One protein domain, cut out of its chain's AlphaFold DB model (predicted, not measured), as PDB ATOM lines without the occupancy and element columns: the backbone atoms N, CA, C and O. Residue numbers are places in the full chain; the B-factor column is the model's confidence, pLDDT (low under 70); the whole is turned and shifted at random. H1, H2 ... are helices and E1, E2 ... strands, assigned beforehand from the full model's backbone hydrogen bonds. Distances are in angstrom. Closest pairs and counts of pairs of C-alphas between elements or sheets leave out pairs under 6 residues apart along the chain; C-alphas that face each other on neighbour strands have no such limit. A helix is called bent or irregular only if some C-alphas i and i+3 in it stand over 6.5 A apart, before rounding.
ATOM      1  N   LYS A   2      -0.353 -24.796  16.131       88.06
ATOM      2  CA  LYS A   2      -0.159 -23.316  16.134       88.06
ATOM      3  C   LYS A   2       0.473 -22.786  14.836       88.06
ATOM      4  O   LYS A   2       0.029 -21.776  14.306       88.06
ATOM      5  N   LEU A   3       1.451 -23.515  14.296       91.06
ATOM      6  CA  LEU A   3       2.094 -23.185  13.022       91.06
ATOM      7  C   LEU A   3       1.091 -23.111  11.857       91.06
ATOM      8  O   LEU A   3       1.137 -22.179  11.064       91.06
ATOM      9  N   GLU A   4       0.145 -24.047  11.772       89.75
ATOM     10  CA  GLU A   4      -0.830 -24.113  10.672       89.75
ATOM     11  C   GLU A   4      -1.851 -22.970  10.749       89.75
ATOM     12  O   GLU A   4      -2.268 -22.434   9.720       89.75
ATOM     13  N   GLN A   5      -2.210 -22.544  11.966       93.25
ATOM     14  CA  GLN A   5      -3.044 -21.360  12.189       93.25
ATOM     15  C   GLN A   5      -2.349 -20.094  11.670       93.25
ATOM     16  O   GLN A   5      -2.946 -19.331  10.906       93.25
ATOM     17  N   GLU A   6      -1.073 -19.898  12.021       94.88
ATOM     18  CA  GLU A   6      -0.283 -18.758  11.537       94.88
ATOM     19  C   GLU A   6      -0.086 -18.797  10.013       94.88
ATOM     20  O   GLU A   6      -0.136 -17.750   9.366       94.88
ATOM     21  N   VAL A   7       0.030 -19.984   9.405       94.00
ATOM     22  CA  VAL A   7       0.086 -20.130   7.939       94.00
ATOM     23  C   VAL A   7      -1.192 -19.608   7.272       94.00
ATOM     24  O   VAL A   7      -1.101 -18.855   6.299       94.00
ATOM     25  N   VAL A   8      -2.384 -19.951   7.776       95.38
ATOM     26  CA  VAL A   8      -3.652 -19.447   7.204       95.38
ATOM     27  C   VAL A   8      -3.785 -17.935   7.374       95.38
ATOM     28  O   VAL A   8      -4.196 -17.248   6.438       95.38
ATOM     29  N   ILE A   9      -3.384 -17.398   8.526       96.06
ATOM     30  CA  ILE A   9      -3.403 -15.952   8.784       96.06
ATOM     31  C   ILE A   9      -2.438 -15.222   7.838       96.06
ATOM     32  O   ILE A   9      -2.816 -14.221   7.224       96.06
ATOM     33  N   GLY A  10      -1.229 -15.752   7.647       95.38
ATOM     34  CA  GLY A  10      -0.259 -15.220   6.692       95.38
ATOM     35  C   GLY A  10      -0.780 -15.250   5.252       95.38
ATOM     36  O   GLY A  10      -0.633 -14.275   4.513       95.38
ATOM     37  N   LYS A  11      -1.468 -16.325   4.850       96.00
ATOM     38  CA  LYS A  11      -2.117 -16.418   3.531       96.00
ATOM     39  C   LYS A  11      -3.253 -15.403   3.366       96.00
ATOM     40  O   LYS A  11      -3.350 -14.790   2.305       96.00
ATOM     41  N   ALA A  12      -4.060 -15.167   4.403       97.25
ATOM     42  CA  ALA A  12      -5.086 -14.120   4.388       97.25
ATOM     43  C   ALA A  12      -4.465 -12.722   4.224       97.25
ATOM     44  O   ALA A  12      -4.918 -11.938   3.393       97.25
ATOM     45  N   SER A  13      -3.362 -12.443   4.927       96.81
ATOM     46  CA  SER A  13      -2.607 -11.191   4.775       96.81
ATOM     47  C   SER A  13      -2.065 -10.992   3.350       96.81
ATOM     48  O   SER A  13      -2.141  -9.887   2.810       96.81
ATOM     49  N   ARG A  14      -1.594 -12.058   2.683       96.94
ATOM     50  CA  ARG A  14      -1.167 -11.996   1.270       96.94
ATOM     51  C   ARG A  14      -2.326 -11.668   0.328       96.94
ATOM     52  O   ARG A  14      -2.168 -10.793  -0.519       96.94
ATOM     53  N   VAL A  15      -3.485 -12.312   0.501       97.31
ATOM     54  CA  VAL A  15      -4.703 -11.978  -0.268       97.31
ATOM     55  C   VAL A  15      -5.069 -10.506  -0.070       97.31
ATOM     56  O   VAL A  15      -5.289  -9.798  -1.051       97.31
ATOM     57  N   ASN A  16      -5.061 -10.017   1.176       97.38
ATOM     58  CA  ASN A  16      -5.321  -8.606   1.461       97.38
ATOM     59  C   ASN A  16      -4.312  -7.692   0.758       97.38
ATOM     60  O   ASN A  16      -4.709  -6.703   0.161       97.38
ATOM     61  N   SER A  17      -3.024  -8.031   0.797       97.19
ATOM     62  CA  SER A  17      -1.963  -7.222   0.188       97.19
ATOM     63  C   SER A  17      -2.152  -7.076  -1.323       97.19
ATOM     64  O   SER A  17      -2.050  -5.965  -1.842       97.19
ATOM     65  N   ILE A  18      -2.501  -8.162  -2.023       96.44
ATOM     66  CA  ILE A  18      -2.805  -8.118  -3.463       96.44
ATOM     67  C   ILE A  18      -4.032  -7.243  -3.738       96.44
ATOM     68  O   ILE A  18      -3.975  -6.364  -4.597       96.44
ATOM     69  N   LEU A  19      -5.120  -7.434  -2.988       96.75
ATOM     70  CA  LEU A  19      -6.347  -6.657  -3.172       96.75
ATOM     71  C   LEU A  19      -6.147  -5.167  -2.856       96.75
ATOM     72  O   LEU A  19      -6.614  -4.316  -3.607       96.75
ATOM     73  N   THR A  20      -5.415  -4.833  -1.790       96.75
ATOM     74  CA  THR A  20      -5.077  -3.448  -1.430       96.75
ATOM     75  C   THR A  20      -4.163  -2.808  -2.470       96.75
ATOM     76  O   THR A  20      -4.402  -1.664  -2.842       96.75
ATOM     77  N   THR A  21      -3.176  -3.542  -2.991       95.88
ATOM     78  CA  THR A  21      -2.313  -3.061  -4.085       95.88
ATOM     79  C   THR A  21      -3.141  -2.753  -5.328       95.88
ATOM     80  O   THR A  21      -3.014  -1.674  -5.899       95.88
ATOM     81  N   GLY A  22      -4.051  -3.656  -5.710       95.94
ATOM     82  CA  GLY A  22      -4.965  -3.418  -6.824       95.94
ATOM     83  C   GLY A  22      -5.879  -2.219  -6.590       95.94
ATOM     84  O   GLY A  22      -6.011  -1.379  -7.471       95.94
ATOM     85  N   PHE A  23      -6.449  -2.084  -5.391       96.44
ATOM     86  CA  PHE A  23      -7.297  -0.945  -5.031       96.44
ATOM     87  C   PHE A  23      -6.541   0.392  -5.111       96.44
ATOM     88  O   PHE A  23      -7.061   1.363  -5.660       96.44
ATOM     89  N   ALA A  24      -5.301   0.437  -4.619       95.81
ATOM     90  CA  ALA A  24      -4.446   1.618  -4.710       95.81
ATOM     91  C   ALA A  24      -4.079   1.951  -6.165       95.81
ATOM     92  O   ALA A  24      -4.179   3.109  -6.570       95.81
ATOM     93  N   LEU A  25      -3.726   0.940  -6.966       94.19
ATOM     94  CA  LEU A  25      -3.389   1.113  -8.380       94.19
ATOM     95  C   LEU A  25      -4.577   1.641  -9.195       94.19
ATOM     96  O   LEU A  25      -4.412   2.543 -10.013       94.19
ATOM     97  N   VAL A  26      -5.783   1.125  -8.940       95.56
ATOM     98  CA  VAL A  26      -7.026   1.653  -9.518       95.56
ATOM     99  C   VAL A  26      -7.183   3.144  -9.194       95.56
ATOM    100  O   VAL A  26      -7.436   3.941 -10.097       95.56
ATOM    101  N   GLY A  27      -7.002   3.533  -7.927       94.31
ATOM    102  CA  GLY A  27      -7.076   4.934  -7.502       94.31
ATOM    103  C   GLY A  27      -6.035   5.823  -8.191       94.31
ATOM    104  O   GLY A  27      -6.370   6.915  -8.644       94.31
ATOM    105  N   LEU A  28      -4.803   5.330  -8.338       92.94
ATOM    106  CA  LEU A  28      -3.728   6.032  -9.040       92.94
ATOM    107  C   LEU A  28      -4.060   6.253 -10.522       92.94
ATOM    108  O   LEU A  28      -3.952   7.376 -11.006       92.94
ATOM    109  N   ILE A  29      -4.508   5.215 -11.234       92.38
ATOM    110  CA  ILE A  29      -4.884   5.328 -12.654       92.38
ATOM    111  C   ILE A  29      -6.040   6.314 -12.834       92.38
ATOM    112  O   ILE A  29      -6.025   7.116 -13.767       92.38
ATOM    113  N   LEU A  30      -7.032   6.291 -11.940       93.38
ATOM    114  CA  LEU A  30      -8.127   7.261 -11.971       93.38
ATOM    115  C   LEU A  30      -7.633   8.687 -11.747       93.38
ATOM    116  O   LEU A  30      -8.048   9.581 -12.479       93.38
ATOM    117  N   LEU A  31      -6.732   8.900 -10.789       92.38
ATOM    118  CA  LEU A  31      -6.138  10.211 -10.545       92.38
ATOM    119  C   LEU A  31      -5.375  10.716 -11.778       92.38
ATOM    120  O   LEU A  31      -5.607  11.839 -12.212       92.38
ATOM    121  N   ILE A  32      -4.536   9.873 -12.386       89.75
ATOM    122  CA  ILE A  32      -3.791  10.179 -13.622       89.75
ATOM    123  C   ILE A  32      -4.752  10.597 -14.745       89.75
ATOM    124  O   ILE A  32      -4.541  11.624 -15.390       89.75
ATOM    125  N   LYS A  33      -5.848   9.849 -14.932       89.19
ATOM    126  CA  LYS A  33      -6.880  10.173 -15.927       89.19
ATOM    127  C   LYS A  33      -7.586  11.498 -15.637       89.19
ATOM    128  O   LYS A  33      -7.787  12.282 -16.558       89.19
ATOM    129  N   ILE A  34      -7.952  11.757 -14.380       90.44
ATOM    130  CA  ILE A  34      -8.605  13.010 -13.958       90.44
ATOM    131  C   ILE A  34      -7.688  14.217 -14.196       90.44
ATOM    132  O   ILE A  34      -8.169  15.282 -14.569       90.44
ATOM    133  N   LEU A  35      -6.374  14.046 -14.040       90.94
ATOM    134  CA  LEU A  35      -5.373  15.082 -14.313       90.94
ATOM    135  C   LEU A  35      -5.097  15.297 -15.814       90.94
ATOM    136  O   LEU A  35      -4.262  16.129 -16.159       90.94
ATOM    137  N   GLY A  36      -5.765  14.562 -16.710       86.00
ATOM    138  CA  GLY A  36      -5.575  14.685 -18.158       86.00
ATOM    139  C   GLY A  36      -4.264  14.080 -18.672       86.00
ATOM    140  O   GLY A  36      -3.856  14.362 -19.796       86.00
ATOM    141  N   ILE A  37      -3.594  13.238 -17.878       82.94
ATOM    142  CA  ILE A  37      -2.366  12.550 -18.291       82.94
ATOM    143  C   ILE A  37      -2.769  11.307 -19.097       82.94
ATOM    144  O   ILE A  37      -3.238  10.311 -18.545       82.94
ATOM    145  N   THR A  38      -2.625  11.368 -20.422       71.81
ATOM    146  CA  THR A  38      -3.184  10.357 -21.344       71.81
ATOM    147  C   THR A  38      -2.155   9.432 -21.993       71.81
ATOM    148  O   THR A  38      -2.551   8.438 -22.607       71.81
ATOM    149  N   ALA A  39      -0.858   9.731 -21.868       74.81
ATOM    150  CA  ALA A  39       0.203   9.001 -22.560       74.81
ATOM    151  C   ALA A  39       0.608   7.722 -21.806       74.81
ATOM    152  O   ALA A  39       0.012   6.665 -22.021       74.81
ATOM    153  N   ASN A  40       1.573   7.823 -20.894       80.19
ATOM    154  CA  ASN A  40       2.159   6.689 -20.184       80.19
ATOM    155  C   ASN A  40       2.177   6.949 -18.677       80.19
ATOM    156  O   ASN A  40       2.185   8.096 -18.229       80.19
ATOM    157  N   PHE A  41       2.205   5.874 -17.900       78.69
ATOM    158  CA  PHE A  41       2.559   5.906 -16.489       78.69
ATOM    159  C   PHE A  41       3.636   4.856 -16.225       78.69
ATOM    160  O   PHE A  41       3.644   3.799 -16.855       78.69
ATOM    161  N   GLU A  42       4.560   5.164 -15.322       74.69
ATOM    162  CA  GLU A  42       5.683   4.288 -15.000       74.69
ATOM    163  C   GLU A  42       5.350   3.440 -13.769       74.69
ATOM    164  O   GLU A  42       4.968   3.965 -12.718       74.69
ATOM    165  N   ILE A  43       5.490   2.118 -13.892       70.12
ATOM    166  CA  ILE A  43       5.482   1.199 -12.751       70.12
ATOM    167  C   ILE A  43       6.776   0.390 -12.795       70.12
ATOM    168  O   ILE A  43       6.981  -0.361 -13.742       70.12
ATOM    169  N   PHE A  44       7.616   0.491 -11.760       73.69
ATOM    170  CA  PHE A  44       8.884  -0.251 -11.672       73.69
ATOM    171  C   PHE A  44       9.758  -0.097 -12.931       73.69
ATOM    172  O   PHE A  44      10.188  -1.101 -13.493       73.69
ATOM    173  N   GLU A  45       9.969   1.136 -13.404       79.31
ATOM    174  CA  GLU A  45      10.763   1.429 -14.614       79.31
ATOM    175  C   GLU A  45      10.149   0.899 -15.924       79.31
ATOM    176  O   GLU A  45      10.765   0.962 -16.986       79.31
ATOM    177  N   VAL A  46       8.906   0.404 -15.883       75.25
ATOM    178  CA  VAL A  46       8.144  -0.000 -17.068       75.25
ATOM    179  C   VAL A  46       7.115   1.074 -17.395       75.25
ATOM    180  O   VAL A  46       6.152   1.281 -16.651       75.25
ATOM    181  N   GLU A  47       7.287   1.729 -18.541       83.56
ATOM    182  CA  GLU A  47       6.275   2.620 -19.101       83.56
ATOM    183  C   GLU A  47       5.105   1.812 -19.666       83.56
ATOM    184  O   GLU A  47       5.242   1.053 -20.629       83.56
ATOM    185  N   LEU A  48       3.925   1.998 -19.079       78.94
ATOM    186  CA  LEU A  48       2.684   1.423 -19.573       78.94
ATOM    187  C   LEU A  48       1.782   2.528 -20.119       78.94
ATOM    188  O   LEU A  48       1.475   3.486 -19.402       78.94
ATOM    189  N   PRO A  49       1.274   2.391 -21.356       85.31
ATOM    190  CA  PRO A  49       0.233   3.275 -21.841       85.31
ATOM    191  C   PRO A  49      -0.991   3.180 -20.932       85.31
ATOM    192  O   PRO A  49      -1.451   2.079 -20.615       85.31
ATOM    193  N   VAL A  50      -1.599   4.314 -20.575       83.81
ATOM    194  CA  VAL A  50      -2.816   4.332 -19.731       83.81
ATOM    195  C   VAL A  50      -3.936   3.486 -20.360       83.81
ATOM    196  O   VAL A  50      -4.698   2.813 -19.665       83.81
ATOM    197  N   LYS A  51      -3.984   3.428 -21.698       83.88
ATOM    198  CA  LYS A  51      -4.914   2.593 -22.483       83.88
ATOM    199  C   LYS A  51      -4.728   1.082 -22.272       83.88
ATOM    200  O   LYS A  51      -5.641   0.311 -22.556       83.88
ATOM    201  N   GLN A  52      -3.566   0.652 -21.787       88.00
ATOM    202  CA  GLN A  52      -3.221  -0.746 -21.519       88.00
ATOM    203  C   GLN A  52      -3.274  -1.100 -20.024       88.00
ATOM    204  O   GLN A  52      -2.931  -2.219 -19.651       88.00
ATOM    205  N   ALA A  53      -3.771  -0.204 -19.164       86.56
ATOM    206  CA  ALA A  53      -3.888  -0.435 -17.721       86.56
ATOM    207  C   ALA A  53      -4.655  -1.723 -17.344       86.56
ATOM    208  O   ALA A  53      -4.391  -2.328 -16.305       86.56
ATOM    209  N   TRP A  54      -5.565  -2.191 -18.207       89.62
ATOM    210  CA  TRP A  54      -6.276  -3.461 -18.029       89.62
ATOM    211  C   TRP A  54      -5.343  -4.681 -17.930       89.62
ATOM    212  O   TRP A  54      -5.681  -5.634 -17.229       89.62
ATOM    213  N   LEU A  55      -4.153  -4.641 -18.544       88.19
ATOM    214  CA  LEU A  55      -3.144  -5.702 -18.429       88.19
ATOM    215  C   LEU A  55      -2.632  -5.844 -16.992       88.19
ATOM    216  O   LEU A  55      -2.524  -6.961 -16.484       88.19
ATOM    217  N   ALA A  56      -2.390  -4.726 -16.301       89.25
ATOM    218  CA  ALA A  56      -1.975  -4.748 -14.900       89.25
ATOM    219  C   ALA A  56      -3.057  -5.386 -14.013       89.25
ATOM    220  O   ALA A  56      -2.753  -6.186 -13.125       89.25
ATOM    221  N   PHE A  57      -4.335  -5.110 -14.293       93.44
ATOM    222  CA  PHE A  57      -5.446  -5.725 -13.563       93.44
ATOM    223  C   PHE A  57      -5.626  -7.210 -13.873       93.44
ATOM    224  O   PHE A  57      -5.999  -7.964 -12.972       93.44
ATOM    225  N   LEU A  58      -5.315  -7.671 -15.087       90.81
ATOM    226  CA  LEU A  58      -5.273  -9.105 -15.386       90.81
ATOM    227  C   LEU A  58      -4.184  -9.821 -14.585       90.81
ATOM    228  O   LEU A  58      -4.465 -10.854 -13.976       90.81
ATOM    229  N   LEU A  59      -2.978  -9.252 -14.517       87.69
ATOM    230  CA  LEU A  59      -1.883  -9.807 -13.714       87.69
ATOM    231  C   LEU A  59      -2.254  -9.869 -12.225       87.69
ATOM    232  O   LEU A  59      -2.097 -10.912 -11.587       87.69
ATOM    233  N   LEU A  60      -2.825  -8.789 -11.683       92.62
ATOM    234  CA  LEU A  60      -3.308  -8.753 -10.299       92.62
ATOM    235  C   LEU A  60      -4.453  -9.741 -10.048       92.62
ATOM    236  O   LEU A  60      -4.503 -10.354  -8.984       92.62
ATOM    237  N   THR A  61      -5.336  -9.950 -11.024       94.88
ATOM    238  CA  THR A  61      -6.405 -10.960 -10.943       94.88
ATOM    239  C   THR A  61      -5.820 -12.371 -10.899       94.88
ATOM    240  O   THR A  61      -6.262 -13.190 -10.092       94.88
ATOM    241  N   GLY A  62      -4.784 -12.650 -11.697       88.38
ATOM    242  CA  GLY A  62      -4.032 -13.907 -11.633       88.38
ATOM    243  C   GLY A  62      -3.365 -14.119 -10.270       88.38
ATOM    244  O   GLY A  62      -3.509 -15.183  -9.663       88.38
ATOM    245  N   ALA A  63      -2.714 -13.086  -9.725       92.12
ATOM    246  CA  ALA A  63      -2.119 -13.130  -8.388       92.12
ATOM    247  C   ALA A  63      -3.174 -13.326  -7.280       92.12
ATOM    248  O   ALA A  63      -2.965 -14.097  -6.336       92.12
ATOM    249  N   HIS A  64      -4.334 -12.674  -7.401       96.19
ATOM    250  CA  HIS A  64      -5.459 -12.849  -6.484       96.19
ATOM    251  C   HIS A  64      -5.998 -14.280  -6.551       96.19
ATOM    252  O   HIS A  64      -6.162 -14.912  -5.510       96.19
ATOM    253  N   PHE A  65      -6.195 -14.832  -7.750       93.81
ATOM    254  CA  PHE A  65      -6.612 -16.222  -7.931       93.81
ATOM    255  C   PHE A  65      -5.651 -17.205  -7.246       93.81
ATOM    256  O   PHE A  65      -6.087 -18.078  -6.490       93.81
ATOM    257  N   TRP A  66      -4.345 -17.043  -7.468       91.12
ATOM    258  CA  TRP A  66      -3.318 -17.899  -6.874       91.12
ATOM    259  C   TRP A  66      -3.302 -17.825  -5.342       91.12
ATOM    260  O   TRP A  66      -3.323 -18.850  -4.651       91.12
ATOM    261  N   THR A  67      -3.285 -16.613  -4.785       95.12
ATOM    262  CA  THR A  67      -3.250 -16.410  -3.326       95.12
ATOM    263  C   THR A  67      -4.544 -16.865  -2.651       95.12
ATOM    264  O   THR A  67      -4.486 -17.518  -1.606       95.12
ATOM    265  N   ALA A  68      -5.700 -16.617  -3.272       94.62
ATOM    266  CA  ALA A  68      -6.999 -17.081  -2.799       94.62
ATOM    267  C   ALA A  68      -7.104 -18.609  -2.794       94.62
ATOM    268  O   ALA A  68      -7.571 -19.180  -1.811       94.62
ATOM    269  N   SER A  69      -6.643 -19.277  -3.855       92.75
ATOM    270  CA  SER A  69      -6.672 -20.743  -3.943       92.75
ATOM    271  C   SER A  69      -5.846 -21.375  -2.821       92.75
ATOM    272  O   SER A  69      -6.327 -22.244  -2.098       92.75
ATOM    273  N   ASN A  70      -4.642 -20.847  -2.585       91.50
ATOM    274  CA  ASN A  70      -3.781 -21.278  -1.485       91.50
ATOM    275  C   ASN A  70      -4.405 -21.053  -0.101       91.50
ATOM    276  O   ASN A  70      -4.183 -21.865   0.803       91.50
ATOM    277  N   LEU A  71      -5.132 -19.946   0.083       96.00
ATOM    278  CA  LEU A  71      -5.856 -19.646   1.318       96.00
ATOM    279  C   LEU A  71      -7.009 -20.630   1.535       96.00
ATOM    280  O   LEU A  71      -7.140 -21.162   2.634       96.00
ATOM    281  N   VAL A  72      -7.804 -20.897   0.496       95.31
ATOM    282  CA  VAL A  72      -8.925 -21.847   0.538       95.31
ATOM    283  C   VAL A  72      -8.446 -23.231   0.963       95.31
ATOM    284  O   VAL A  72      -8.966 -23.764   1.938       95.31
ATOM    285  N   SER A  73      -7.421 -23.779   0.305       92.56
ATOM    286  CA  SER A  73      -6.912 -25.118   0.628       92.56
ATOM    287  C   SER A  73      -6.447 -25.233   2.081       92.56
ATOM    288  O   SER A  73      -6.736 -26.224   2.746       92.56
ATOM    289  N   SER A  74      -5.771 -24.211   2.617       93.19
ATOM    290  CA  SER A  74      -5.331 -24.245   4.017       93.19
ATOM    291  C   SER A  74      -6.456 -23.985   5.017       93.19
ATOM    292  O   SER A  74      -6.439 -24.571   6.095       93.19
ATOM    293  N   ALA A  75      -7.442 -23.152   4.681       95.69
ATOM    294  CA  ALA A  75      -8.630 -22.981   5.513       95.69
ATOM    295  C   ALA A  75      -9.436 -24.287   5.601       95.69
ATOM    296  O   ALA A  75      -9.894 -24.648   6.681       95.69
ATOM    297  N   ASP A  76      -9.552 -25.018   4.495       93.62
ATOM    298  CA  ASP A  76     -10.236 -26.310   4.449       93.62
ATOM    299  C   ASP A  76      -9.493 -27.367   5.273       93.62
ATOM    300  O   ASP A  76     -10.109 -28.045   6.093       93.62
ATOM    301  N   PHE A  77      -8.164 -27.418   5.168       93.06
ATOM    302  CA  PHE A  77      -7.340 -28.280   6.015       93.06
ATOM    303  C   PHE A  77      -7.506 -27.974   7.517       93.06
ATOM    304  O   PHE A  77      -7.680 -28.889   8.325       93.06
ATOM    305  N   LEU A  78      -7.508 -26.690   7.913       94.31
ATOM    306  CA  LEU A  78      -7.771 -26.310   9.307       94.31
ATOM    307  C   LEU A  78      -9.190 -26.680   9.745       94.31
ATOM    308  O   LEU A  78      -9.389 -27.114  10.881       94.31
ATOM    309  N   TYR A  79     -10.170 -26.505   8.856       94.50
ATOM    310  CA  TYR A  79     -11.552 -26.886   9.120       94.50
ATOM    311  C   TYR A  79     -11.684 -28.380   9.397       94.50
ATOM    312  O   TYR A  79     -12.555 -28.761  10.168       94.50
ATOM    313  N   GLU A  80     -10.850 -29.235   8.816       92.31
ATOM    314  CA  GLU A  80     -10.865 -30.673   9.091       92.31
ATOM    315  C   GLU A  80     -10.087 -31.012  10.370       92.31
ATOM    316  O   GLU A  80     -10.588 -31.773  11.198       92.31
ATOM    317  N   SER A  81      -8.945 -30.358  10.591       91.44
ATOM    318  CA  SER A  81      -7.950 -30.776  11.592       91.44
ATOM    319  C   SER A  81      -8.133 -30.198  13.002       91.44
ATOM    320  O   SER A  81      -7.655 -30.795  13.961       91.44
ATOM    321  N   LEU A  82      -8.788 -29.042  13.163       92.06
ATOM    322  CA  LEU A  82      -8.850 -28.332  14.458       92.06
ATOM    323  C   LEU A  82     -10.167 -28.534  15.218       92.06
ATOM    324  O   LEU A  82     -11.176 -28.888  14.624       92.06
ATOM    325  N   SER A  83     -10.226 -28.237  16.515       93.12
ATOM    326  CA  SER A  83     -11.517 -28.156  17.226       93.12
ATOM    327  C   SER A  83     -12.385 -26.987  16.726       93.12
ATOM    328  O   SER A  83     -11.889 -26.040  16.104       93.12
ATOM    329  N   ALA A  84     -13.697 -27.005  17.005       93.50
ATOM    330  CA  ALA A  84     -14.572 -25.883  16.649       93.50
ATOM    331  C   ALA A  84     -14.131 -24.562  17.297       93.50
ATOM    332  O   ALA A  84     -14.190 -23.505  16.660       93.50
ATOM    333  N   TYR A  85     -13.663 -24.627  18.547       93.94
ATOM    334  CA  TYR A  85     -13.138 -23.472  19.269       93.94
ATOM    335  C   TYR A  85     -11.937 -22.856  18.540       93.94
ATOM    336  O   TYR A  85     -11.941 -21.661  18.248       93.94
ATOM    337  N   GLU A  86     -10.950 -23.672  18.173       95.12
ATOM    338  CA  GLU A  86      -9.742 -23.199  17.494       95.12
ATOM    339  C   GLU A  86     -10.031 -22.634  16.101       95.12
ATOM    340  O   GLU A  86      -9.513 -21.570  15.756       95.12
ATOM    341  N   CYS A  87     -10.898 -23.282  15.313       96.12
ATOM    342  CA  CYS A  87     -11.338 -22.731  14.027       96.12
ATOM    343  C   CYS A  87     -11.960 -21.336  14.190       96.12
ATOM    344  O   CYS A  87     -11.651 -20.414  13.427       96.12
ATOM    345  N   ASN A  88     -12.818 -21.164  15.198       96.06
ATOM    346  CA  ASN A  88     -13.470 -19.888  15.466       96.06
ATOM    347  C   ASN A  88     -12.464 -18.812  15.908       96.06
ATOM    348  O   ASN A  88     -12.570 -17.663  15.475       96.06
ATOM    349  N   GLU A  89     -11.466 -19.163  16.720       96.56
ATOM    350  CA  GLU A  89     -10.407 -18.226  17.114       96.56
ATOM    351  C   GLU A  89      -9.560 -17.774  15.915       96.56
ATOM    352  O   GLU A  89      -9.313 -16.573  15.764       96.56
ATOM    353  N   VAL A  90      -9.217 -18.679  14.990       97.12
ATOM    354  CA  VAL A  90      -8.539 -18.316  13.730       97.12
ATOM    355  C   VAL A  90      -9.397 -17.356  12.905       97.12
ATOM    356  O   VAL A  90      -8.908 -16.312  12.464       97.12
ATOM    357  N   PHE A  91     -10.690 -17.653  12.736       97.12
ATOM    358  CA  PHE A  91     -11.607 -16.778  12.002       97.12
ATOM    359  C   PHE A  91     -11.703 -15.382  12.636       97.12
ATOM    360  O   PHE A  91     -11.586 -14.371  11.939       97.12
ATOM    361  N   LYS A  92     -11.867 -15.302  13.964       96.69
ATOM    362  CA  LYS A  92     -11.906 -14.024  14.695       96.69
ATOM    363  C   LYS A  92     -10.604 -13.244  14.552       96.69
ATOM    364  O   LYS A  92     -10.667 -12.022  14.406       96.69
ATOM    365  N   LYS A  93      -9.450 -13.919  14.595       97.00
ATOM    366  CA  LYS A  93      -8.139 -13.283  14.411       97.00
ATOM    367  C   LYS A  93      -8.035 -12.678  13.013       97.00
ATOM    368  O   LYS A  93      -7.814 -11.475  12.912       97.00
ATOM    369  N   ILE A  94      -8.345 -13.436  11.958       96.75
ATOM    370  CA  ILE A  94      -8.368 -12.927  10.572       96.75
ATOM    371  C   ILE A  94      -9.328 -11.739  10.427       96.75
ATOM    372  O   ILE A  94      -8.960 -10.721   9.850       96.75
ATOM    373  N   ARG A  95     -10.530 -11.812  11.011       95.62
ATOM    374  CA  ARG A  95     -11.508 -10.710  10.977       95.62
ATOM    375  C   ARG A  95     -11.002  -9.418  11.629       95.62
ATOM    376  O   ARG A  95     -11.495  -8.340  11.310       95.62
ATOM    377  N   ARG A  96     -10.089  -9.519  12.598       94.56
ATOM    378  CA  ARG A  96      -9.542  -8.372  13.339       94.56
ATOM    379  C   ARG A  96      -8.262  -7.830  12.710       94.56
ATOM    380  O   ARG A  96      -8.078  -6.623  12.695       94.56
ATOM    381  N   THR A  97      -7.390  -8.706  12.211       94.38
ATOM    382  CA  THR A  97      -6.026  -8.338  11.792       94.38
ATOM    383  C   THR A  97      -5.759  -8.544  10.303       94.38
ATOM    384  O   THR A  97      -4.660  -8.264   9.843       94.38
ATOM    385  N   GLY A  98      -6.725  -9.052   9.536       90.50
ATOM    386  CA  GLY A  98      -6.541  -9.396   8.124       90.50
ATOM    387  C   GLY A  98      -6.473  -8.199   7.171       90.50
ATOM    388  O   GLY A  98      -6.211  -8.399   5.992       90.50
ATOM    389  N   GLY A  99      -6.678  -6.972   7.658       94.69
ATOM    390  CA  GLY A  99      -6.626  -5.747   6.855       94.69
ATOM    391  C   GLY A  99      -7.955  -5.391   6.185       94.69
ATOM    392  O   GLY A  99      -8.998  -5.959   6.503       94.69
ATOM    393  N   LEU A 100      -7.913  -4.428   5.261       94.81
ATOM    394  CA  LEU A 100      -9.084  -3.760   4.676       94.81
ATOM    395  C   LEU A 100     -10.160  -4.719   4.133       94.81
ATOM    396  O   LEU A 100     -11.351  -4.469   4.310       94.81
ATOM    397  N   PHE A 101      -9.756  -5.819   3.489       95.69
ATOM    398  CA  PHE A 101     -10.680  -6.772   2.858       95.69
ATOM    399  C   PHE A 101     -11.199  -7.865   3.807       95.69
ATOM    400  O   PHE A 101     -12.081  -8.636   3.431       95.69
ATOM    401  N   PHE A 102     -10.692  -7.918   5.041       95.25
ATOM    402  CA  PHE A 102     -11.082  -8.896   6.064       95.25
ATOM    403  C   PHE A 102     -11.669  -8.243   7.320       95.25
ATOM    404  O   PHE A 102     -12.368  -8.907   8.090       95.25
ATOM    405  N   GLU A 103     -11.401  -6.955   7.542       92.75
ATOM    406  CA  GLU A 103     -11.846  -6.225   8.722       92.75
ATOM    407  C   GLU A 103     -13.376  -6.220   8.811       92.75
ATOM    408  O   GLU A 103     -14.085  -5.674   7.963       92.75
ATOM    409  N   GLY A 104     -13.900  -6.848   9.863       88.31
ATOM    410  CA  GLY A 104     -15.345  -6.944  10.075       88.31
ATOM    411  C   GLY A 104     -16.061  -7.976   9.195       88.31
ATOM    412  O   GLY A 104     -17.291  -8.001   9.214       88.31
ATOM    413  N   LEU A 105     -15.324  -8.852   8.499       91.88
ATOM    414  CA  LEU A 105     -15.871  -9.970   7.724       91.88
ATOM    415  C   LEU A 105     -16.940 -10.740   8.514       91.88
ATOM    416  O   LEU A 105     -16.665 -11.335   9.564       91.88
ATOM    417  N   LYS A 106     -18.170 -10.767   7.996       90.56
ATOM    418  CA  LYS A 106     -19.232 -11.616   8.542       90.56
ATOM    419  C   LYS A 106     -19.120 -13.011   7.935       90.56
ATOM    420  O   LYS A 106     -18.947 -13.151   6.728       90.56
ATOM    421  N   ALA A 107     -19.266 -14.046   8.756       90.81
ATOM    422  CA  ALA A 107     -19.367 -15.411   8.252       90.81
ATOM    423  C   ALA A 107     -20.688 -15.576   7.476       90.81
ATOM    424  O   ALA A 107     -21.743 -15.205   7.998       90.81
ATOM    425  N   ARG A 108     -20.670 -16.160   6.264       86.69
ATOM    426  CA  ARG A 108     -21.878 -16.270   5.402       86.69
ATOM    427  C   ARG A 108     -22.148 -17.648   4.799       86.69
ATOM    428  O   ARG A 108     -21.355 -18.143   4.001       86.69
ATOM    429  N   LYS A 109     -23.276 -18.275   5.136       83.00
ATOM    430  CA  LYS A 109     -23.584 -19.634   4.666       83.00
ATOM    431  C   LYS A 109     -23.933 -19.638   3.182       83.00
ATOM    432  O   LYS A 109     -24.659 -18.770   2.705       83.00
ATOM    433  N   LEU A 110     -23.452 -20.654   2.478       79.25
ATOM    434  CA  LEU A 110     -23.900 -20.941   1.126       79.25
ATOM    435  C   LEU A 110     -25.325 -21.497   1.206       79.25
ATOM    436  O   LEU A 110     -25.570 -22.468   1.924       79.25
ATOM    437  N   ALA A 111     -26.270 -20.858   0.519       74.56
ATOM    438  CA  ALA A 111     -27.622 -21.394   0.423       74.56
ATOM    439  C   ALA A 111     -27.602 -22.730  -0.349       74.56
ATOM    440  O   ALA A 111     -26.738 -22.912  -1.218       74.56
ATOM    441  N   PRO A 112     -28.541 -23.654  -0.073       70.88
ATOM    442  CA  PRO A 112     -28.642 -24.904  -0.818       70.88
ATOM    443  C   PRO A 112     -28.657 -24.644  -2.331       70.88
ATOM    444  O   PRO A 112     -29.341 -23.733  -2.801       70.88
ATOM    445  N   ASN A 113     -27.886 -25.426  -3.091       72.75
ATOM    446  CA  ASN A 113     -27.763 -25.339  -4.555       72.75
ATOM    447  C   ASN A 113     -27.185 -24.022  -5.111       72.75
ATOM    448  O   ASN A 113     -27.261 -23.779  -6.317       72.75
ATOM    449  N   LYS A 114     -26.593 -23.156  -4.279       69.56
ATOM    450  CA  LYS A 114     -25.854 -21.976  -4.754       69.56
ATOM    451  C   LYS A 114     -24.364 -22.273  -4.845       69.56
ATOM    452  O   LYS A 114     -23.836 -23.075  -4.089       69.56
ATOM    453  N   ARG A 115     -23.686 -21.604  -5.781       64.31
ATOM    454  CA  ARG A 115     -22.227 -21.700  -5.982       64.31
ATOM    455  C   ARG A 115     -21.464 -20.497  -5.441       64.31
ATOM    456  O   ARG A 115     -20.263 -20.583  -5.215       64.31
ATOM    457  N   THR A 116     -22.161 -19.384  -5.246       66.75
ATOM    458  CA  THR A 116     -21.613 -18.141  -4.712       66.75
ATOM    459  C   THR A 116     -22.370 -17.740  -3.459       66.75
ATOM    460  O   THR A 116     -23.569 -17.995  -3.307       66.75
ATOM    461  N   ILE A 117     -21.644 -17.116  -2.541       76.00
ATOM    462  CA  ILE A 117     -22.230 -16.519  -1.352       76.00
ATOM    463  C   ILE A 117     -22.869 -15.190  -1.736       76.00
ATOM    464  O   ILE A 117     -22.249 -14.371  -2.414       76.00
ATOM    465  N   VAL A 118     -24.075 -14.946  -1.227       74.44
ATOM    466  CA  VAL A 118     -24.683 -13.615  -1.291       74.44
ATOM    467  C   VAL A 118     -23.947 -12.701  -0.321       74.44
ATOM    468  O   VAL A 118     -23.884 -12.963   0.883       74.44
ATOM    469  N   MET A 119     -23.349 -11.645  -0.859       72.88
ATOM    470  CA  MET A 119     -22.677 -10.642  -0.055       72.88
ATOM    471  C   MET A 119     -23.694  -9.652   0.521       72.88
ATOM    472  O   MET A 119     -24.414  -9.002  -0.228       72.88
ATOM    473  N   ASP A 120     -23.753  -9.537   1.849       75.69
ATOM    474  CA  ASP A 120     -24.593  -8.545   2.532       75.69
ATOM    475  C   ASP A 120     -24.043  -7.135   2.263       75.69
ATOM    476  O   ASP A 120     -22.877  -6.865   2.561       75.69
ATOM    477  N   ALA A 121     -24.875  -6.237   1.726       75.38
ATOM    478  CA  ALA A 121     -24.521  -4.837   1.478       75.38
ATOM    479  C   ALA A 121     -24.208  -4.065   2.774       75.38
ATOM    480  O   ALA A 121     -23.508  -3.052   2.748       75.38
ATOM    481  N   GLY A 122     -24.690  -4.547   3.924       75.69
ATOM    482  CA  GLY A 122     -24.360  -4.026   5.247       75.69
ATOM    483  C   GLY A 122     -22.986  -4.458   5.772       75.69
ATOM    484  O   GLY A 122     -22.530  -3.911   6.776       75.69
ATOM    485  N   ASP A 123     -22.308  -5.420   5.137       82.75
ATOM    486  CA  ASP A 123     -20.958  -5.847   5.518       82.75
ATOM    487  C   ASP A 123     -19.901  -4.908   4.915       82.75
ATOM    488  O   ASP A 123     -19.892  -4.625   3.715       82.75
ATOM    489  N   ARG A 124     -18.984  -4.429   5.762       89.00
ATOM    490  CA  ARG A 124     -17.900  -3.521   5.373       89.00
ATOM    491  C   ARG A 124     -17.026  -4.116   4.268       89.00
ATOM    492  O   ARG A 124     -16.698  -3.406   3.324       89.00
ATOM    493  N   THR A 125     -16.726  -5.411   4.336       91.38
ATOM    494  CA  THR A 125     -15.918  -6.107   3.318       91.38
ATOM    495  C   THR A 125     -16.615  -6.133   1.955       91.38
ATOM    496  O   THR A 125     -15.977  -5.907   0.928       91.38
ATOM    497  N   THR A 126     -17.944  -6.296   1.938       90.06
ATOM    498  CA  THR A 126     -18.753  -6.199   0.712       90.06
ATOM    499  C   THR A 126     -18.705  -4.796   0.129       90.06
ATOM    500  O   THR A 126     -18.526  -4.645  -1.074       90.06
ATOM    501  N   LYS A 127     -18.848  -3.760   0.967       92.50
ATOM    502  CA  LYS A 127     -18.807  -2.362   0.510       92.50
ATOM    503  C   LYS A 127     -17.469  -2.028  -0.139       92.50
ATOM    504  O   LYS A 127     -17.457  -1.424  -1.206       92.50
ATOM    505  N   VAL A 128     -16.364  -2.463   0.470       94.31
ATOM    506  CA  VAL A 128     -15.020  -2.300  -0.104       94.31
ATOM    507  C   VAL A 128     -14.911  -3.034  -1.441       94.31
ATOM    508  O   VAL A 128     -14.424  -2.451  -2.404       94.31
ATOM    509  N   ALA A 129     -15.399  -4.276  -1.538       92.94
ATOM    510  CA  ALA A 129     -15.375  -5.031  -2.790       92.94
ATOM    511  C   ALA A 129     -16.207  -4.357  -3.898       92.94
ATOM    512  O   ALA A 129     -15.733  -4.236  -5.023       92.94
ATOM    513  N   ILE A 130     -17.410  -3.860  -3.581       92.56
ATOM    514  CA  ILE A 130     -18.259  -3.117  -4.525       92.56
ATOM    515  C   ILE A 130     -17.564  -1.831  -4.980       92.56
ATOM    516  O   ILE A 130     -17.490  -1.574  -6.180       92.56
ATOM    517  N   ALA A 131     -17.025  -1.043  -4.043       94.50
ATOM    518  CA  ALA A 131     -16.288   0.174  -4.367       94.50
ATOM    519  C   ALA A 131     -15.081  -0.136  -5.265       94.50
ATOM    520  O   ALA A 131     -14.894   0.521  -6.284       94.50
ATOM    521  N   GLY A 132     -14.317  -1.182  -4.940       95.56
ATOM    522  CA  GLY A 132     -13.194  -1.644  -5.750       95.56
ATOM    523  C   GLY A 132     -13.612  -2.031  -7.168       95.56
ATOM    524  O   GLY A 132     -12.962  -1.611  -8.118       95.56
ATOM    525  N   SER A 133     -14.723  -2.756  -7.326       95.38
ATOM    526  CA  SER A 133     -15.259  -3.127  -8.642       95.38
ATOM    527  C   SER A 133     -15.702  -1.916  -9.465       95.38
ATOM    528  O   SER A 133     -15.406  -1.852 -10.654       95.38
ATOM    529  N   ILE A 134     -16.379  -0.939  -8.852       95.25
ATOM    530  CA  ILE A 134     -16.794   0.292  -9.544       95.25
ATOM    531  C   ILE A 134     -15.562   1.073 -10.004       95.25
ATOM    532  O   ILE A 134     -15.465   1.449 -11.171       95.25
ATOM    533  N   LEU A 135     -14.603   1.281  -9.101       96.12
ATOM    534  CA  LEU A 135     -13.386   2.016  -9.415       96.12
ATOM    535  C   LEU A 135     -12.566   1.296 -10.497       96.12
ATOM    536  O   LEU A 135     -12.054   1.952 -11.398       96.12
ATOM    537  N   LEU A 136     -12.493  -0.038 -10.464       96.62
ATOM    538  CA  LEU A 136     -11.838  -0.845 -11.496       96.62
ATOM    539  C   LEU A 136     -12.461  -0.608 -12.877       96.62
ATOM    540  O   LEU A 136     -11.734  -0.423 -13.853       96.62
ATOM    541  N   VAL A 137     -13.795  -0.577 -12.960       95.25
ATOM    542  CA  VAL A 137     -14.500  -0.307 -14.221       95.25
ATOM    543  C   VAL A 137     -14.133   1.067 -14.771       95.25
ATOM    544  O   VAL A 137     -13.744   1.181 -15.934       95.25
ATOM    545  N   LEU A 138     -14.156   2.091 -13.921       94.00
ATOM    546  CA  LEU A 138     -13.755   3.447 -14.299       94.00
ATOM    547  C   LEU A 138     -12.262   3.526 -14.680       94.00
ATOM    548  O   LEU A 138     -11.877   4.254 -15.598       94.00
ATOM    549  N   ALA A 139     -11.400   2.757 -14.010       94.31
ATOM    550  CA  ALA A 139      -9.966   2.736 -14.284       94.31
ATOM    551  C   ALA A 139      -9.627   2.046 -15.610       94.31
ATOM    552  O   ALA A 139      -8.660   2.444 -16.256       94.31
ATOM    553  N   ILE A 140     -10.417   1.072 -16.063       94.50
ATOM    554  CA  ILE A 140     -10.203   0.409 -17.358       94.50
ATOM    555  C   ILE A 140     -10.777   1.236 -18.510       94.50
ATOM    556  O   ILE A 140     -10.096   1.427 -19.516       94.50
ATOM    557  N   ILE A 141     -11.993   1.769 -18.367       91.94
ATOM    558  CA  ILE A 141     -12.666   2.487 -19.456       91.94
ATOM    559  C   ILE A 141     -11.917   3.796 -19.767       91.94
ATOM    560  O   ILE A 141     -11.715   4.617 -18.868       91.94
ATOM    561  N   PRO A 142     -11.458   4.020 -21.010       88.69
ATOM    562  CA  PRO A 142     -10.804   5.274 -21.371       88.69
ATOM    563  C   PRO A 142     -11.818   6.430 -21.352       88.69
ATOM    564  O   PRO A 142     -12.965   6.249 -21.754       88.69
ATOM    565  N   PHE A 143     -11.401   7.616 -20.893       87.50
ATOM    566  CA  PHE A 143     -12.264   8.811 -20.892       87.50
ATOM    567  C   PHE A 143     -12.568   9.291 -22.312       87.50
ATOM    568  O   PHE A 143     -13.673   9.738 -22.598       87.50
ATOM    569  N   GLU A 144     -11.601   9.122 -23.210       85.19
ATOM    570  CA  GLU A 144     -11.743   9.397 -24.630       85.19
ATOM    571  C   GLU A 144     -11.807   8.080 -25.402       85.19
ATOM    572  O   GLU A 144     -10.902   7.243 -25.324       85.19
ATOM    573  N   PHE A 145     -12.867   7.891 -26.181       85.06
ATOM    574  CA  PHE A 145     -13.036   6.729 -27.046       85.06
ATOM    575  C   PHE A 145     -13.334   7.181 -28.475       85.06
ATOM    576  O   PHE A 145     -14.146   8.066 -28.714       85.06
ATOM    577  N   GLN A 146     -12.661   6.553 -29.442       84.25
ATOM    578  CA  GLN A 146     -12.814   6.884 -30.864       84.25
ATOM    579  C   GLN A 146     -14.138   6.373 -31.443       84.25
ATOM    580  O   GLN A 146     -14.679   6.958 -32.373       84.25
ATOM    581  N   THR A 147     -14.645   5.253 -30.919       91.69
ATOM    582  CA  THR A 147     -15.849   4.584 -31.422       91.69
ATOM    583  C   THR A 147     -16.645   3.971 -30.272       91.69
ATOM    584  O   THR A 147     -16.082   3.589 -29.241       91.69
ATOM    585  N   LEU A 148     -17.958   3.810 -30.474       88.06
ATOM    586  CA  LEU A 148     -18.829   3.084 -29.544       88.06
ATOM    587  C   LEU A 148     -18.361   1.633 -29.344       88.06
ATOM    588  O   LEU A 148     -18.383   1.127 -28.227       88.06
ATOM    589  N   ALA A 149     -17.885   0.978 -30.407       87.19
ATOM    590  CA  ALA A 149     -17.367  -0.386 -30.336       87.19
ATOM    591  C   ALA A 149     -16.177  -0.503 -29.367       87.19
ATOM    592  O   ALA A 149     -16.148  -1.418 -28.545       87.19
ATOM    593  N   ASN A 150     -15.243   0.456 -29.397       87.50
ATOM    594  CA  ASN A 150     -14.102   0.476 -28.480       87.50
ATOM    595  C   ASN A 150     -14.554   0.657 -27.025       87.50
ATOM    596  O   ASN A 150     -14.075  -0.052 -26.142       87.50
ATOM    597  N   PHE A 151     -15.505   1.563 -26.774       89.31
ATOM    598  CA  PHE A 151     -16.082   1.755 -25.441       89.31
ATOM    599  C   PHE A 151     -16.718   0.462 -24.907       89.31
ATOM    600  O   PHE A 151     -16.410   0.036 -23.792       89.31
ATOM    601  N   LEU A 152     -17.550  -0.200 -25.720       90.00
ATOM    602  CA  LEU A 152     -18.206  -1.455 -25.341       90.00
ATOM    603  C   LEU A 152     -17.195  -2.578 -25.074       90.00
ATOM    604  O   LEU A 152     -17.378  -3.333 -24.120       90.00
ATOM    605  N   ALA A 153     -16.114  -2.662 -25.855       87.44
ATOM    606  CA  ALA A 153     -15.054  -3.646 -25.643       87.44
ATOM    607  C   ALA A 153     -14.342  -3.446 -24.293       87.44
ATOM    608  O   ALA A 153     -14.203  -4.400 -23.527       87.44
ATOM    609  N   PHE A 154     -13.949  -2.212 -23.952       90.19
ATOM    610  CA  PHE A 154     -13.333  -1.922 -22.649       90.19
ATOM    611  C   PHE A 154     -14.295  -2.153 -21.485       90.19
ATOM    612  O   PHE A 154     -13.892  -2.703 -20.461       90.19
ATOM    613  N   MET A 155     -15.564  -1.774 -21.643       91.88
ATOM    614  CA  MET A 155     -16.592  -2.021 -20.634       91.88
ATOM    615  C   MET A 155     -16.788  -3.523 -20.395       91.88
ATOM    616  O   MET A 155     -16.839  -3.948 -19.243       91.88
ATOM    617  N   PHE A 156     -16.837  -4.330 -21.460       88.94
ATOM    618  CA  PHE A 156     -16.925  -5.786 -21.355       88.94
ATOM    619  C   PHE A 156     -15.721  -6.370 -20.606       88.94
ATOM    620  O   PHE A 156     -15.906  -7.073 -19.615       88.94
ATOM    621  N   VAL A 157     -14.495  -6.007 -21.005       89.25
ATOM    622  CA  VAL A 157     -13.263  -6.446 -20.319       89.25
ATOM    623  C   VAL A 157     -13.293  -6.070 -18.838       89.25
ATOM    624  O   VAL A 157     -12.970  -6.891 -17.981       89.25
ATOM    625  N   ALA A 158     -13.714  -4.849 -18.513       93.94
ATOM    626  CA  ALA A 158     -13.759  -4.388 -17.136       93.94
ATOM    627  C   ALA A 158     -14.773  -5.157 -16.276       93.94
ATOM    628  O   ALA A 158     -14.458  -5.545 -15.148       93.94
ATOM    629  N   ILE A 159     -15.970  -5.404 -16.817       92.25
ATOM    630  CA  ILE A 159     -17.020  -6.181 -16.148       92.25
ATOM    631  C   ILE A 159     -16.561  -7.626 -15.934       92.25
ATOM    632  O   ILE A 159     -16.735  -8.147 -14.833       92.25
ATOM    633  N   GLU A 160     -15.935  -8.252 -16.932       90.06
ATOM    634  CA  GLU A 160     -15.412  -9.619 -16.816       90.06
ATOM    635  C   GLU A 160     -14.328  -9.724 -15.735       90.06
ATOM    636  O   GLU A 160     -14.399 -10.597 -14.867       90.06
ATOM    637  N   ILE A 161     -13.364  -8.795 -15.698       92.88
ATOM    638  CA  ILE A 161     -12.329  -8.783 -14.650       92.88
ATOM    639  C   ILE A 161     -12.961  -8.583 -13.264       92.88
ATOM    640  O   ILE A 161     -12.604  -9.291 -12.314       92.88
ATOM    641  N   ALA A 162     -13.916  -7.658 -13.124       94.94
ATOM    642  CA  ALA A 162     -14.626  -7.440 -11.864       94.94
ATOM    643  C   ALA A 162     -15.404  -8.694 -11.426       94.94
ATOM    644  O   ALA A 162     -15.336  -9.097 -10.262       94.94
ATOM    645  N   PHE A 163     -16.094  -9.351 -12.362       90.38
ATOM    646  CA  PHE A 163     -16.850 -10.575 -12.114       90.38
ATOM    647  C   PHE A 163     -15.942 -11.732 -11.679       90.38
ATOM    648  O   PHE A 163     -16.221 -12.387 -10.671       90.38
ATOM    649  N   ILE A 164     -14.817 -11.948 -12.365       88.44
ATOM    650  CA  ILE A 164     -13.834 -12.977 -11.999       88.44
ATOM    651  C   ILE A 164     -13.309 -12.731 -10.579       88.44
ATOM    652  O   ILE A 164     -13.323 -13.646  -9.750       88.44
ATOM    653  N   ASN A 165     -12.917 -11.495 -10.253       94.69
ATOM    654  CA  ASN A 165     -12.453 -11.149  -8.905       94.69
ATOM    655  C   ASN A 165     -13.531 -11.364  -7.841       94.69
ATOM    656  O   ASN A 165     -13.224 -11.842  -6.746       94.69
ATOM    657  N   TRP A 166     -14.791 -11.078  -8.162       92.62
ATOM    658  CA  TRP A 166     -15.916 -11.338  -7.269       92.62
ATOM    659  C   TRP A 166     -16.108 -12.833  -6.988       92.62
ATOM    660  O   TRP A 166     -16.335 -13.239  -5.841       92.62
ATOM    661  N   VAL A 167     -15.992 -13.676  -8.019       89.06
ATOM    662  CA  VAL A 167     -16.084 -15.138  -7.890       89.06
ATOM    663  C   VAL A 167     -14.935 -15.685  -7.041       89.06
ATOM    664  O   VAL A 167     -15.179 -16.489  -6.137       89.06
ATOM    665  N   ILE A 168     -13.702 -15.225  -7.278       91.56
ATOM    666  CA  ILE A 168     -12.527 -15.580  -6.462       91.56
ATOM    667  C   ILE A 168     -12.759 -15.160  -5.004       91.56
ATOM    668  O   ILE A 168     -12.624 -15.983  -4.096       91.56
ATOM    669  N   GLY A 169     -13.202 -13.914  -4.802       93.19
ATOM    670  CA  GLY A 169     -13.582 -13.334  -3.514       93.19
ATOM    671  C   GLY A 169     -14.548 -14.210  -2.726       93.19
ATOM    672  O   GLY A 169     -14.309 -14.592  -1.580       93.19
ATOM    673  N   SER A 170     -15.638 -14.593  -3.384       89.88
ATOM    674  CA  SER A 170     -16.706 -15.396  -2.789       89.88
ATOM    675  C   SER A 170     -16.217 -16.754  -2.273       89.88
ATOM    676  O   SER A 170     -16.711 -17.237  -1.252       89.88
ATOM    677  N   LYS A 171     -15.240 -17.370  -2.949       90.31
ATOM    678  CA  LYS A 171     -14.721 -18.697  -2.591       90.31
ATOM    679  C   LYS A 171     -13.897 -18.680  -1.312       90.31
ATOM    680  O   LYS A 171     -14.151 -19.493  -0.423       90.31
ATOM    681  N   TRP A 172     -12.941 -17.760  -1.183       94.88
ATOM    682  CA  TRP A 172     -12.141 -17.700   0.042       94.88
ATOM    683  C   TRP A 172     -12.957 -17.174   1.227       94.88
ATOM    684  O   TRP A 172     -12.778 -17.664   2.343       94.88
ATOM    685  N   VAL A 173     -13.931 -16.280   1.000       94.38
ATOM    686  CA  VAL A 173     -14.895 -15.875   2.040       94.38
ATOM    687  C   VAL A 173     -15.679 -17.084   2.545       94.38
ATOM    688  O   VAL A 173     -15.869 -17.230   3.756       94.38
ATOM    689  N   TYR A 174     -16.111 -17.978   1.651       92.94
ATOM    690  CA  TYR A 174     -16.799 -19.207   2.043       92.94
ATOM    691  C   TYR A 174     -15.912 -20.126   2.872       92.94
ATOM    692  O   TYR A 174     -16.324 -20.547   3.954       92.94
ATOM    693  N   ALA A 175     -14.697 -20.400   2.390       93.81
ATOM    694  CA  ALA A 175     -13.745 -21.266   3.075       93.81
ATOM    695  C   ALA A 175     -13.469 -20.779   4.505       93.81
ATOM    696  O   ALA A 175     -13.606 -21.542   5.460       93.81
ATOM    697  N   LEU A 176     -13.217 -19.478   4.676       95.81
ATOM    698  CA  LEU A 176     -13.040 -18.884   6.002       95.81
ATOM    699  C   LEU A 176     -14.317 -18.911   6.843       95.81
ATOM    700  O   LEU A 176     -14.253 -19.143   8.046       95.81
ATOM    701  N   SER A 177     -15.487 -18.716   6.235       94.44
ATOM    702  CA  SER A 177     -16.748 -18.761   6.977       94.44
ATOM    703  C   SER A 177     -17.048 -20.153   7.546       94.44
ATOM    704  O   SER A 177     -17.668 -20.244   8.605       94.44
ATOM    705  N   LYS A 178     -16.571 -21.236   6.908       94.06
ATOM    706  CA  LYS A 178     -16.678 -22.599   7.464       94.06
ATOM    707  C   LYS A 178     -15.995 -22.707   8.827       94.06
ATOM    708  O   LYS A 178     -16.558 -23.330   9.723       94.06
ATOM    709  N   LEU A 179     -14.849 -22.045   9.013       95.50
ATOM    710  CA  LEU A 179     -14.141 -22.013  10.297       95.50
ATOM    711  C   LEU A 179     -15.011 -21.418  11.416       95.50
ATOM    712  O   LEU A 179     -14.988 -21.903  12.541       95.50
ATOM    713  N   ALA A 180     -15.836 -20.418  11.098       94.31
ATOM    714  CA  ALA A 180     -16.699 -19.747  12.067       94.31
ATOM    715  C   ALA A 180     -17.901 -20.589  12.532       94.31
ATOM    716  O   ALA A 180     -18.438 -20.333  13.608       94.31
ATOM    717  N   TRP A 181     -18.363 -21.560  11.732       90.88
ATOM    718  CA  TRP A 181     -19.496 -22.423  12.110       90.88
ATOM    719  C   TRP A 181     -19.135 -23.888  12.246       90.88
ATOM    720  O   TRP A 181     -20.043 -24.729  12.241       90.88
ATOM    721  N   LYS A 182     -17.845 -24.220  12.353       90.94
ATOM    722  CA  LYS A 182     -17.486 -25.565  12.775       90.94
ATOM    723  C   LYS A 182     -18.212 -25.835  14.096       90.94
ATOM    724  O   LYS A 182     -18.234 -24.999  14.994       90.94
ATOM    725  N   ARG A 183     -18.899 -26.969  14.155       83.44
ATOM    726  CA  ARG A 183     -19.530 -27.487  15.368       83.44
ATOM    727  C   ARG A 183     -18.741 -28.722  15.753       83.44
ATOM    728  O   ARG A 183     -18.407 -29.508  14.864       83.44
ATOM    729  N   ASP A 184     -18.447 -28.882  17.036       73.75
ATOM    730  CA  ASP A 184     -17.843 -30.121  17.508       73.75
ATOM    731  C   ASP A 184     -18.826 -31.255  17.218       73.75
ATOM    732  O   ASP A 184     -20.011 -31.179  17.561       73.75
ATOM    733  N   ARG A 185     -18.361 -32.282  16.502       60.75
ATOM    734  CA  ARG A 185     -19.165 -33.493  16.346       60.75
ATOM    735  C   ARG A 185     -19.228 -34.174  17.714       60.75
ATOM    736  O   ARG A 185     -18.216 -34.193  18.415       60.75
ATOM    737  N   PRO A 186     -20.377 -34.739  18.115       55.81
ATOM    738  CA  PRO A 186     -20.427 -35.540  19.327       55.81
ATOM    739  C   PRO A 186     -19.383 -36.663  19.226       55.81
ATOM    740  O   PRO A 186     -19.335 -37.393  18.239       55.81
ATOM    741  N   HIS A 187     -18.546 -36.782  20.258       47.91
ATOM    742  CA  HIS A 187     -17.313 -37.587  20.319       47.91
ATOM    743  C   HIS A 187     -17.462 -39.070  19.900       47.91
ATOM    744  O   HIS A 187     -16.467 -39.737  19.622       47.91
TER     745      HIS A 187
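What this domain is: This is residues 2 to 187 of the 257 residues of an uncharacterized protein of Leptolyngbya sp. Heron Island J (UniProt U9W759). An elongated bundle of five helices: the long H1, H2 and H5 run nearly lengthwise, and the shorter H3 and H4 fill the remaining side, H3 between H1 and H5 towards one end and H4 between H1 and H5 towards the other. A small strand hairpin, E1 and E2, lies by the end of H1 and the beginning of H2, and a long loop, residues 98 to 123, joins H3 to H4. The printed part has 186 residues, in the order H1 E1 E2 H2 H3 H4 H5; the sheet, E1 - E2, is antiparallel, and the class is mostly helix. The whole is compact, with a radius of gyration of the C-alphas of 18.6 A, and spans 68 by 37 by 24 A.

Where its parts are: Strand E1 is residues 40 to 43 and E2 residues 46 to 49. H1, residues 2 to 34, begins at C-alpha 2 (-0.159, -23.316, 16.134) and is 47.9 A long. H2, residues 50 to 81, is 47.3 A long and irregular: C-alphas 51 and 54 are 7.6 A apart. H3 is residues 84 to 97 and H4 residues 124 to 140. H5, residues 148 to 180, is 47.5 A long and ends at C-alpha 180 (-16.699, -19.747, 12.067).

How they stand to each other: E1 and E2 form a hairpin, with N 41 and O 48 2.9 A apart and N 43 and O 46 3.0 A apart, within hydrogen-bond range. The closest C-alphas of E1 and H2, Asn 40 and Val 50, are 5.5 A apart. H1 and H2 touch, closest at C-alphas of Lys 11 and Leu 71, 5.4 A, at a shallow tilt of 17 degrees, opposite ways. H2 and H5 touch, closest at C-alphas of Val 72 and Trp 172, 5.3 A, at a shallow tilt of 16 degrees, the same way. H4 and H5, a helical hairpin, touch, closest at C-alphas of Val 137 and Ala 158, 5.1 A. H4 touches H1 with residues 132 to 139 alone, at a steep tilt of 41 degrees. H3 touches H5, closest at C-alphas of Asn 88 and Ala 180, 4.7 A, at a steep tilt of 42 degrees. H3 and H4 are apart. Each O i to N i+4 pair is within hydrogen-bond range in H1, H3 and H4, against 25 of 28 in H2 and 27 of 29 in H5.

The domain as a whole: The two C-alphas farthest apart, those of Gln 146 and His 187, are 68.0 A apart. The printed part has no cut. The link from H3 to H4 is long, with 26 residues. The mean pLDDT of the printed part is 89.4; residues 114 to 116 and 185 to 187 are under 70.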